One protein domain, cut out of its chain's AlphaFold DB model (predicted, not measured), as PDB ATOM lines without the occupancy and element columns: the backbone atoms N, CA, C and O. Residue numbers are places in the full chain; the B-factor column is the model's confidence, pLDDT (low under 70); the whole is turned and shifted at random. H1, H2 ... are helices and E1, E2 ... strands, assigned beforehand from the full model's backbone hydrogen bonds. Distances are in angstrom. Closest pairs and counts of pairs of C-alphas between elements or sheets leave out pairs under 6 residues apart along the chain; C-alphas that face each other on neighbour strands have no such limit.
ATOM      1  N   SER A  29      32.245   6.329 -31.873       94.69
ATOM      2  CA  SER A  29      33.499   6.653 -32.545       94.69
ATOM      3  C   SER A  29      33.638   8.159 -32.762       94.69
ATOM      4  O   SER A  29      32.856   8.790 -33.479       94.69
ATOM      5  N   CYS A  30      34.667   8.736 -32.145       95.12
ATOM      6  CA  CYS A  30      34.949  10.164 -32.129       95.12
ATOM      7  C   CYS A  30      36.282  10.480 -32.811       95.12
ATOM      8  O   CYS A  30      37.288   9.831 -32.545       95.12
ATOM      9  N   ILE A  31      36.331  11.553 -33.597       95.06
ATOM     10  CA  ILE A  31      37.574  12.222 -33.983       95.06
ATOM     11  C   ILE A  31      37.882  13.305 -32.964       95.06
ATOM     12  O   ILE A  31      37.153  14.293 -32.844       95.06
ATOM     13  N   LEU A  32      39.000  13.133 -32.278       94.25
ATOM     14  CA  LEU A  32      39.556  14.063 -31.316       94.25
ATOM     15  C   LEU A  32      40.679  14.855 -31.966       94.25
ATOM     16  O   LEU A  32      41.573  14.275 -32.575       94.25
ATOM     17  N   LYS A  33      40.654  16.181 -31.831       94.75
ATOM     18  CA  LYS A  33      41.751  17.049 -32.285       94.75
ATOM     19  C   LYS A  33      42.272  17.877 -31.131       94.75
ATOM     20  O   LYS A  33      41.485  18.475 -30.397       94.75
ATOM     21  N   GLY A  34      43.588  17.926 -30.994       93.56
ATOM     22  CA  GLY A  34      44.243  18.594 -29.880       93.56
ATOM     23  C   GLY A  34      45.675  18.995 -30.178       93.56
ATOM     24  O   GLY A  34      46.137  18.931 -31.319       93.56
ATOM     25  N   VAL A  35      46.362  19.428 -29.127       94.25
ATOM     26  CA  VAL A  35      47.774  19.818 -29.171       94.25
ATOM     27  C   VAL A  35      48.553  19.172 -28.034       94.25
ATOM     28  O   VAL A  35      48.059  19.092 -26.909       94.25
ATOM     29  N   VAL A  36      49.779  18.738 -28.314       93.75
ATOM     30  CA  VAL A  36      50.701  18.221 -27.295       93.75
ATOM     31  C   VAL A  36      51.108  19.359 -26.357       93.75
ATOM     32  O   VAL A  36      51.687  20.364 -26.776       93.75
ATOM     33  N   ASN A  37      50.829  19.209 -25.066       93.81
ATOM     34  CA  ASN A  37      51.095  20.210 -24.043       93.81
ATOM     35  C   ASN A  37      52.077  19.685 -22.983       93.81
ATOM     36  O   ASN A  37      51.667  19.236 -21.916       93.81
ATOM     37  N   LYS A  38      53.383  19.774 -23.276       92.62
ATOM     38  CA  LYS A  38      54.454  19.331 -22.369       92.62
ATOM     39  C   LYS A  38      54.497  20.131 -21.065       92.62
ATOM     40  O   LYS A  38      54.647  19.532 -20.011       92.62
ATOM     41  N   ALA A  39      54.233  21.440 -21.113       93.56
ATOM     42  CA  ALA A  39      54.138  22.261 -19.903       93.56
ATOM     43  C   ALA A  39      53.032  21.759 -18.956       93.56
ATOM     44  O   ALA A  39      53.206  21.716 -17.741       93.56
ATOM     45  N   LYS A  40      51.880  21.342 -19.503       92.50
ATOM     46  CA  LYS A  40      50.793  20.773 -18.697       92.50
ATOM     47  C   LYS A  40      51.090  19.357 -18.210       92.50
ATOM     48  O   LYS A  40      50.628  19.007 -17.127       92.50
ATOM     49  N   ALA A  41      51.821  18.574 -19.001       91.38
ATOM     50  CA  ALA A  41      52.278  17.243 -18.622       91.38
ATOM     51  C   ALA A  41      53.209  17.321 -17.398       91.38
ATOM     52  O   ALA A  41      52.907  16.723 -16.370       91.38
ATOM     53  N   GLU A  42      54.227  18.186 -17.452       92.94
ATOM     54  CA  GLU A  42      55.175  18.437 -16.358       92.94
ATOM     55  C   GLU A  42      54.474  18.912 -15.077       92.94
ATOM     56  O   GLU A  42      54.651  18.321 -14.015       92.94
ATOM     57  N   GLN A  43      53.579  19.904 -15.181       93.94
ATOM     58  CA  GLN A  43      52.773  20.392 -14.048       93.94
ATOM     59  C   GLN A  43      51.947  19.300 -13.353       93.94
ATOM     60  O   GLN A  43      51.493  19.498 -12.226       93.94
ATOM     61  N   ARG A  44      51.665  18.192 -14.045       89.62
ATOM     62  CA  ARG A  44      50.842  17.087 -13.548       89.62
ATOM     63  C   ARG A  44      51.635  15.810 -13.288       89.62
ATOM     64  O   ARG A  44      51.014  14.819 -12.920       89.62
ATOM     65  N   GLY A  45      52.957  15.827 -13.473       90.00
ATOM     66  CA  GLY A  45      53.791  14.631 -13.356       90.00
ATOM     67  C   GLY A  45      53.405  13.534 -14.353       90.00
ATOM     68  O   GLY A  45      53.424  12.362 -14.000       90.00
ATOM     69  N   LEU A  46      52.981  13.916 -15.561       88.44
ATOM     70  CA  LEU A  46      52.636  12.999 -16.650       88.44
ATOM     71  C   LEU A  46      53.729  13.034 -17.717       88.44
ATOM     72  O   LEU A  46      54.243  14.110 -18.023       88.44
ATOM     73  N   ASP A  47      53.987  11.901 -18.364       86.81
ATOM     74  CA  ASP A  47      54.946  11.841 -19.477       86.81
ATOM     75  C   ASP A  47      54.456  12.630 -20.694       86.81
ATOM     76  O   ASP A  47      55.217  13.302 -21.392       86.81
ATOM     77  N   VAL A  48      53.147  12.568 -20.954       88.31
ATOM     78  CA  VAL A  48      52.529  13.279 -22.065       88.31
ATOM     79  C   VAL A  48      51.116  13.733 -21.735       88.31
ATOM     80  O   VAL A  48      50.349  13.055 -21.055       88.31
ATOM     81  N   TYR A  49      50.759  14.908 -22.247       91.12
ATOM     82  CA  TYR A  49      49.420  15.465 -22.130       91.12
ATOM     83  C   TYR A  49      48.998  16.056 -23.470       91.12
ATOM     84  O   TYR A  49      49.728  16.852 -24.066       91.12
ATOM     85  N   VAL A  50      47.802  15.697 -23.933       91.88
ATOM     86  CA  VAL A  50      47.183  16.280 -25.127       91.88
ATOM     87  C   VAL A  50      45.976  17.100 -24.703       91.88
ATOM     88  O   VAL A  50      45.047  16.601 -24.074       91.88
ATOM     89  N   ASP A  51      45.977  18.371 -25.082       92.00
ATOM     90  CA  ASP A  51      44.860  19.277 -24.859       92.00
ATOM     91  C   ASP A  51      43.896  19.190 -26.050       92.00
ATOM     92  O   ASP A  51      44.085  19.841 -27.085       92.00
ATOM     93  N   PHE A  52      42.897  18.309 -25.930       92.62
ATOM     94  CA  PHE A  52      41.865  18.126 -26.946       92.62
ATOM     95  C   PHE A  52      40.914  19.326 -26.979       92.62
ATOM     96  O   PHE A  52      40.204  19.626 -26.022       92.62
ATOM     97  N   LYS A  53      40.881  20.005 -28.128       91.12
ATOM     98  CA  LYS A  53      40.079  21.213 -28.364       91.12
ATOM     99  C   LYS A  53      38.717  20.918 -28.975       91.12
ATOM    100  O   LYS A  53      37.817  21.749 -28.888       91.12
ATOM    101  N   SER A  54      38.565  19.758 -29.609       91.81
ATOM    102  CA  SER A  54      37.309  19.362 -30.244       91.81
ATOM    103  C   SER A  54      37.159  17.848 -30.294       91.81
ATOM    104  O   SER A  54      38.151  17.137 -30.472       91.81
ATOM    105  N   ALA A  55      35.907  17.406 -30.213       93.56
ATOM    106  CA  ALA A  55      35.458  16.047 -30.465       93.56
ATOM    107  C   ALA A  55      34.300  16.106 -31.467       93.56
ATOM    108  O   ALA A  55      33.463  17.007 -31.391       93.56
ATOM    109  N   LYS A  56      34.271  15.187 -32.430       94.00
ATOM    110  CA  LYS A  56      33.170  15.060 -33.394       94.00
ATOM    111  C   LYS A  56      32.966  13.599 -33.795       94.00
ATOM    112  O   LYS A  56      33.944  12.858 -33.748       94.00
ATOM    113  N   PRO A  57      31.779  13.195 -34.263       94.94
ATOM    114  CA  PRO A  57      31.578  11.874 -34.854       94.94
ATOM    115  C   PRO A  57      32.598  11.543 -35.952       94.94
ATOM    116  O   PRO A  57      32.936  12.400 -36.778       94.94
ATOM    117  N   ALA A  58      33.091  10.301 -35.966       93.38
ATOM    118  CA  ALA A  58      33.993   9.800 -37.008       93.38
ATOM    119  C   ALA A  58      33.296   9.543 -38.347       93.38
ATOM    120  O   ALA A  58      33.909   9.682 -39.405       93.38
ATOM    121  N   SER A  59      32.002   9.247 -38.312       91.25
ATOM    122  CA  SER A  59      31.145   9.101 -39.485       91.25
ATOM    123  C   SER A  59      29.769   9.704 -39.201       91.25
ATOM    124  O   SER A  59      29.487  10.128 -38.082       91.25
ATOM    125  N   ARG A  60      28.892   9.741 -40.211       88.50
ATOM    126  CA  ARG A  60      27.511  10.221 -40.034       88.50
ATOM    127  C   ARG A  60      26.662   9.326 -39.126       88.50
ATOM    128  O   ARG A  60      25.678   9.809 -38.588       88.50
ATOM    129  N   GLN A  61      27.015   8.047 -39.007       87.69
ATOM    130  CA  GLN A  61      26.274   7.060 -38.212       87.69
ATOM    131  C   GLN A  61      26.885   6.846 -36.821       87.69
ATOM    132  O   GLN A  61      26.269   6.195 -35.987       87.69
ATOM    133  N   ALA A  62      28.094   7.357 -36.570       89.19
ATOM    134  CA  ALA A  62      28.774   7.170 -35.297       89.19
ATOM    135  C   ALA A  62      28.227   8.119 -34.223       89.19
ATOM    136  O   ALA A  62      28.150   9.329 -34.438       89.19
ATOM    137  N   SER A  63      27.947   7.582 -33.038       91.56
ATOM    138  CA  SER A  63      27.732   8.394 -31.839       91.56
ATOM    139  C   SER A  63      29.058   8.953 -31.322       91.56
ATOM    140  O   SER A  63      30.115   8.325 -31.470       91.56
ATOM    141  N   CYS A  64      29.012  10.146 -30.729       92.38
ATOM    142  CA  CYS A  64      30.151  10.766 -30.059       92.38
ATOM    143  C   CYS A  64      29.670  11.632 -28.886       92.38
ATOM    144  O   CYS A  64      29.369  12.812 -29.052       92.38
ATOM    145  N   ASP A  65      29.641  11.026 -27.706       89.56
ATOM    146  CA  ASP A  65      29.062  11.539 -26.464       89.56
ATOM    147  C   ASP A  65      30.146  11.953 -25.453       89.56
ATOM    148  O   ASP A  65      29.998  11.828 -24.235       89.56
ATOM    149  N   LEU A  66      31.281  12.449 -25.950       88.88
ATOM    150  CA  LEU A  66      32.365  12.931 -25.098       88.88
ATOM    151  C   LEU A  66      32.060  14.321 -24.541       88.88
ATOM    152  O   LEU A  66      31.873  15.290 -25.279       88.88
ATOM    153  N   SER A  67      32.093  14.431 -23.214       82.44
ATOM    154  CA  SER A  67      31.920  15.707 -22.525       82.44
ATOM    155  C   SER A  67      33.201  16.542 -22.544       82.44
ATOM    156  O   SER A  67      34.317  16.029 -22.413       82.44
ATOM    157  N   ARG A  68      33.055  17.869 -22.659       77.06
ATOM    158  CA  ARG A  68      34.193  18.794 -22.557       77.06
ATOM    159  C   ARG A  68      34.856  18.647 -21.183       77.06
ATOM    160  O   ARG A  68      34.186  18.744 -20.162       77.06
ATOM    161  N   GLY A  69      36.179  18.489 -21.167       75.44
ATOM    162  CA  GLY A  69      36.968  18.399 -19.933       75.44
ATOM    163  C   GLY A  69      37.044  16.999 -19.322       75.44
ATOM    164  O   GLY A  69      37.735  16.828 -18.322       75.44
ATOM    165  N   GLN A  70      36.395  15.999 -19.928       83.31
ATOM    166  CA  GLN A  70      36.557  14.606 -19.529       83.31
ATOM    167  C   GLN A  70      38.008  14.154 -19.793       83.31
ATOM    168  O   GLN A  70      38.456  14.212 -20.944       83.31
ATOM    169  N   PRO A  71      38.763  13.718 -18.767       83.12
ATOM    170  CA  PRO A  71      40.090  13.163 -18.980       83.12
ATOM    171  C   PRO A  71      39.970  11.808 -19.680       83.12
ATOM    172  O   PRO A  71      39.137  10.977 -19.318       83.12
ATOM    173  N   LEU A  72      40.817  11.585 -20.680       85.50
ATOM    174  CA  LEU A  72      40.888  10.332 -21.421       85.50
ATOM    175  C   LEU A  72      42.297   9.760 -21.297       85.50
ATOM    176  O   LEU A  72      43.273  10.477 -21.516       85.50
ATOM    177  N   MET A  73      42.393   8.478 -20.951       83.81
ATOM    178  CA  MET A  73      43.673   7.785 -20.852       83.81
ATOM    179  C   MET A  73      44.015   7.127 -22.189       83.81
ATOM    180  O   MET A  73      43.232   6.338 -22.727       83.81
ATOM    181  N   ILE A  74      45.189   7.459 -22.720       78.25
ATOM    182  CA  ILE A  74      45.753   6.836 -23.918       78.25
ATOM    183  C   ILE A  74      46.570   5.618 -23.470       78.25
ATOM    184  O   ILE A  74      47.244   5.666 -22.444       78.25
ATOM    185  N   LYS A  75      46.496   4.513 -24.221       76.00
ATOM    186  CA  LYS A  75      47.305   3.317 -23.934       76.00
ATOM    187  C   LYS A  75      48.797   3.624 -24.105       76.00
ATOM    188  O   LYS A  75      49.175   4.343 -25.027       76.00
ATOM    189  N   GLU A  76      49.624   3.004 -23.274       70.44
ATOM    190  CA  GLU A  76      51.070   3.252 -23.149       70.44
ATOM    191  C   GLU A  76      51.828   3.226 -24.489       70.44
ATOM    192  O   GLU A  76      52.474   4.207 -24.841       70.44
ATOM    193  N   ALA A  77      51.614   2.208 -25.331       73.44
ATOM    194  CA  ALA A  77      52.252   2.108 -26.654       73.44
ATOM    195  C   ALA A  77      51.942   3.282 -27.614       73.44
ATOM    196  O   ALA A  77      52.644   3.509 -28.597       73.44
ATOM    197  N   GLN A  78      50.854   4.021 -27.380       74.81
ATOM    198  CA  GLN A  78      50.541   5.239 -28.135       74.81
ATOM    199  C   GLN A  78      51.055   6.500 -27.449       74.81
ATOM    200  O   GLN A  78      51.238   7.512 -28.123       74.81
ATOM    201  N   ALA A  79      51.284   6.443 -26.138       76.75
ATOM    202  CA  ALA A  79      51.898   7.520 -25.384       76.75
ATOM    203  C   ALA A  79      53.374   7.684 -25.770       76.75
ATOM    204  O   ALA A  79      53.781   8.817 -26.004       76.75
ATOM    205  N   GLU A  80      54.130   6.594 -25.947       81.50
ATOM    206  CA  GLU A  80      55.537   6.626 -26.400       81.50
ATOM    207  C   GLU A  80      55.701   7.473 -27.672       81.50
ATOM    208  O   GLU A  80      56.459   8.437 -27.713       81.50
ATOM    209  N   LYS A  81      54.863   7.207 -28.678       80.94
ATOM    210  CA  LYS A  81      54.833   7.953 -29.946       80.94
ATOM    211  C   LYS A  81      54.550   9.449 -29.787       80.94
ATOM    212  O   LYS A  81      54.902  10.237 -30.659       80.94
ATOM    213  N   LEU A  82      53.858   9.846 -28.719       83.50
ATOM    214  CA  LEU A  82      53.565  11.246 -28.421       83.50
ATOM    215  C   LEU A  82      54.667  11.923 -27.597       83.50
ATOM    216  O   LEU A  82      54.785  13.146 -27.669       83.50
ATOM    217  N   GLN A  83      55.439  11.170 -26.807       84.88
ATOM    218  CA  GLN A  83      56.513  11.714 -25.967       84.88
ATOM    219  C   GLN A  83      57.589  12.398 -26.820       84.88
ATOM    220  O   GLN A  83      58.049  13.496 -26.481       84.88
ATOM    221  N   ASP A  84      57.899  11.820 -27.980       87.25
ATOM    222  CA  ASP A  84      58.877  12.363 -28.927       87.25
ATOM    223  C   ASP A  84      58.375  13.607 -29.675       87.25
ATOM    224  O   ASP A  84      59.166  14.373 -30.232       87.25
ATOM    225  N   LEU A  85      57.065  13.874 -29.667       89.88
ATOM    226  CA  LEU A  85      56.518  15.025 -30.378       89.88
ATOM    227  C   LEU A  85      56.860  16.344 -29.661       89.88
ATOM    228  O   LEU A  85      56.761  16.449 -28.432       89.88
ATOM    229  N   PRO A  86      57.209  17.410 -30.404       91.94
ATOM    230  CA  PRO A  86      57.414  18.732 -29.824       91.94
ATOM    231  C   PRO A  86      56.164  19.281 -29.126       91.94
ATOM    232  O   PRO A  86      55.024  18.975 -29.497       91.94
ATOM    233  N   HIS A  87      56.369  20.169 -28.154       93.88
ATOM    234  CA  HIS A  87      55.273  20.958 -27.593       93.88
ATOM    235  C   HIS A  87      54.562  21.765 -28.694       93.88
ATOM    236  O   HIS A  87      55.201  22.307 -29.592       93.88
ATOM    237  N   GLY A  88      53.231  21.838 -28.634       93.69
ATOM    238  CA  GLY A  88      52.407  22.537 -29.619       93.69
ATOM    239  C   GLY A  88      52.077  21.708 -30.864       93.69
ATOM    240  O   GLY A  88      51.277  22.158 -31.687       93.69
ATOM    241  N   THR A  89      52.624  20.493 -30.994       94.88
ATOM    242  CA  THR A  89      52.309  19.601 -32.117       94.88
ATOM    243  C   THR A  89      50.817  19.314 -32.156       94.88
ATOM    244  O   THR A  89      50.227  18.884 -31.162       94.88
ATOM    245  N   ARG A  90      50.194  19.563 -33.310       94.81
ATOM    246  CA  ARG A  90      48.784  19.247 -33.537       94.81
ATOM    247  C   ARG A  90      48.635  17.752 -33.751       94.81
ATOM    248  O   ARG A  90      49.321  17.183 -34.594       94.81
ATOM    249  N   VAL A  91      47.695  17.158 -33.029       93.31
ATOM    250  CA  VAL A  91      47.393  15.733 -33.127       93.31
ATOM    251  C   VAL A  91      45.916  15.505 -33.399       93.31
ATOM    252  O   VAL A  91      45.055  16.289 -32.981       93.31
ATOM    253  N   ALA A  92      45.626  14.418 -34.101       93.62
ATOM    254  CA  ALA A  92      44.276  13.931 -34.313       93.62
ATOM    255  C   ALA A  92      44.215  12.435 -34.010       93.62
ATOM    256  O   ALA A  92      45.068  11.679 -34.466       93.62
ATOM    257  N   TYR A  93      43.186  12.025 -33.277       92.56
ATOM    258  CA  TYR A  93      42.925  10.637 -32.919       92.56
ATOM    259  C   TYR A  93      41.515  10.241 -33.327       92.56
ATOM    260  O   TYR A  93      40.593  11.043 -33.199       92.56
ATOM    261  N   GLN A  94      41.338   8.995 -33.745       93.56
ATOM    262  CA  GLN A  94      40.050   8.327 -33.670       93.56
ATOM    263  C   GLN A  94      39.992   7.538 -32.360       93.56
ATOM    264  O   GLN A  94      40.843   6.691 -32.093       93.56
ATOM    265  N   TYR A  95      39.010   7.865 -31.531       93.12
ATOM    266  CA  TYR A  95      38.709   7.201 -30.273       93.12
ATOM    267  C   TYR A  95      37.420   6.406 -30.444       93.12
ATOM    268  O   TYR A  95      36.363   6.990 -30.692       93.12
ATOM    269  N   THR A  96      37.511   5.087 -30.323       93.38
ATOM    270  CA  THR A  96      36.385   4.171 -30.514       93.38
ATOM    271  C   THR A  96      36.144   3.395 -29.230       93.38
ATOM    272  O   THR A  96      37.086   2.875 -28.637       93.38
ATOM    273  N   VAL A  97      34.885   3.320 -28.807       92.00
ATOM    274  CA  VAL A  97      34.453   2.481 -27.684       92.00
ATOM    275  C   VAL A  97      33.615   1.344 -28.248       92.00
ATOM    276  O   VAL A  97      32.616   1.590 -28.925       92.00
ATOM    277  N   MET A  98      34.042   0.117 -27.983       91.25
ATOM    278  CA  MET A  98      33.407  -1.113 -28.453       91.25
ATOM    279  C   MET A  98      32.222  -1.506 -27.562       91.25
ATOM    280  O   MET A  98      32.021  -0.937 -26.482       91.25
ATOM    281  N   ALA A  99      31.428  -2.487 -27.993       89.06
ATOM    282  CA  ALA A  99      30.267  -2.968 -27.246       89.06
ATOM    283  C   ALA A  99      30.628  -3.506 -25.849       89.06
ATOM    284  O   ALA A  99      29.878  -3.294 -24.893       89.06
ATOM    285  N   ASP A 100      31.808  -4.096 -25.691       89.06
ATOM    286  CA  ASP A 100      32.354  -4.570 -24.413       89.06
ATOM    287  C   ASP A 100      32.946  -3.453 -23.521       89.06
ATOM    288  O   ASP A 100      33.497  -3.721 -22.454       89.06
ATOM    289  N   ASN A 101      32.786  -2.183 -23.918       87.12
ATOM    290  CA  ASN A 101      33.383  -0.990 -23.308       87.12
ATOM    291  C   ASN A 101      34.913  -0.913 -23.410       87.12
ATOM    292  O   ASN A 101      35.528  -0.060 -22.762       87.12
ATOM    293  N   THR A 102      35.551  -1.741 -24.237       88.75
ATOM    294  CA  THR A 102      36.966  -1.551 -24.542       88.75
ATOM    295  C   THR A 102      37.158  -0.310 -25.405       88.75
ATOM    296  O   THR A 102      36.382  -0.008 -26.313       88.75
ATOM    297  N   ALA A 103      38.211   0.445 -25.094       89.50
ATOM    298  CA  ALA A 103      38.584   1.630 -25.844       89.50
ATOM    299  C   ALA A 103      39.760   1.336 -26.782       89.50
ATOM    300  O   ALA A 103      40.816   0.834 -26.366       89.50
ATOM    301  N   ALA A 104      39.586   1.713 -28.043       89.44
ATOM    302  CA  ALA A 104      40.610   1.716 -29.067       89.44
ATOM    303  C   ALA A 104      40.962   3.157 -29.444       89.44
ATOM    304  O   ALA A 104      40.100   4.023 -29.590       89.44
ATOM    305  N   TRP A 105      42.257   3.393 -29.611       90.56
ATOM    306  CA  TRP A 105      42.800   4.666 -30.057       90.56
ATOM    307  C   TRP A 105      43.528   4.439 -31.373       90.56
ATOM    308  O   TRP A 105      44.259   3.460 -31.514       90.56
ATOM    309  N   GLN A 106      43.354   5.341 -32.325       90.50
ATOM    310  CA  GLN A 106      44.102   5.337 -33.572       90.50
ATOM    311  C   GLN A 106      44.611   6.748 -33.833       90.50
ATOM    312  O   GLN A 106      43.819   7.680 -33.971       90.50
ATOM    313  N   LEU A 107      45.930   6.908 -33.900       90.38
ATOM    314  CA  LEU A 107      46.534   8.169 -34.314       90.38
ATOM    315  C   LEU A 107      46.259   8.386 -35.806       90.38
ATOM    316  O   LEU A 107      46.574   7.536 -36.634       90.38
ATOM    317  N   LEU A 108      45.668   9.530 -36.138       91.31
ATOM    318  CA  LEU A 108      45.405   9.960 -37.511       91.31
ATOM    319  C   LEU A 108      46.406  11.021 -37.974       91.31
ATOM    320  O   LEU A 108      46.670  11.161 -39.166       91.31
ATOM    321  N   THR A 109      46.907  11.840 -37.049       90.06
ATOM    322  CA  THR A 109      47.862  12.914 -37.342       90.06
ATOM    323  C   THR A 109      48.713  13.208 -36.105       90.06
ATOM    324  O   THR A 109      48.126  13.308 -35.026       90.06
ATOM    325  N   PRO A 110      50.034  13.434 -36.239       83.19
ATOM    326  CA  PRO A 110      50.822  13.233 -37.458       83.19
ATOM    327  C   PRO A 110      50.769  11.768 -37.909       83.19
ATOM    328  O   PRO A 110      50.623  10.872 -37.081       83.19
TER     329      PRO A 110
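This is residues 29 to 110 of the 112 residues of an uncharacterized protein of Aequoribacter fuscus (UniProt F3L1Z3). A strongly twisted sheet of four strands forms a wall, with two short helices at one end and a long loop, residues 58 to 75, running back over one face. The 82 printed residues include E1, H1, E2, H2, E3, E4 in that order, class mixed. The antiparallel sheet runs E2 E1 E3 E4; the whole is compact, radius of gyration of the C-alphas 12.6 A, spans 37 by 23 by 22 A.

E1, residues 29 to 36, has antiparallel neighbours E2, residues 50 to 57 (N 31 to O 56, 2.7 A), and E3, residues 90 to 97 (N 32 to O 93, 2.8 A), within hydrogen-bond range. E2 bends by 69 degrees at residue 53. H1, residues 38 to 42, only grazes the sheet. H2, residues 76 to 83, is on it; E2, H2, E3 form a split strand-helix-strand unit, E1 between its same-way strands, its crossover left-handed. E3 and E4, residues 103 to 109, form a hairpin (N 94 to O 106, 2.8 A). H2's closest C-alphas to E4 are Gln 78 and Leu 107, 7.9 A. Every O i to N i+4 pair is within range in H1, 2 of 4 in H2.

E1 begins at C-alpha 29 (33.499, 6.653, -32.545), length 21.4 A; E3 spans 22.8 A. E4 ends at C-alpha 109 (47.862, 12.914, -37.342).

The C-alphas of Gln 43 and Gln 61 are farthest apart, 38.3 A. The printed part has no cut; E2 to H2 is a long link. No printed residue is under pLDDT 70.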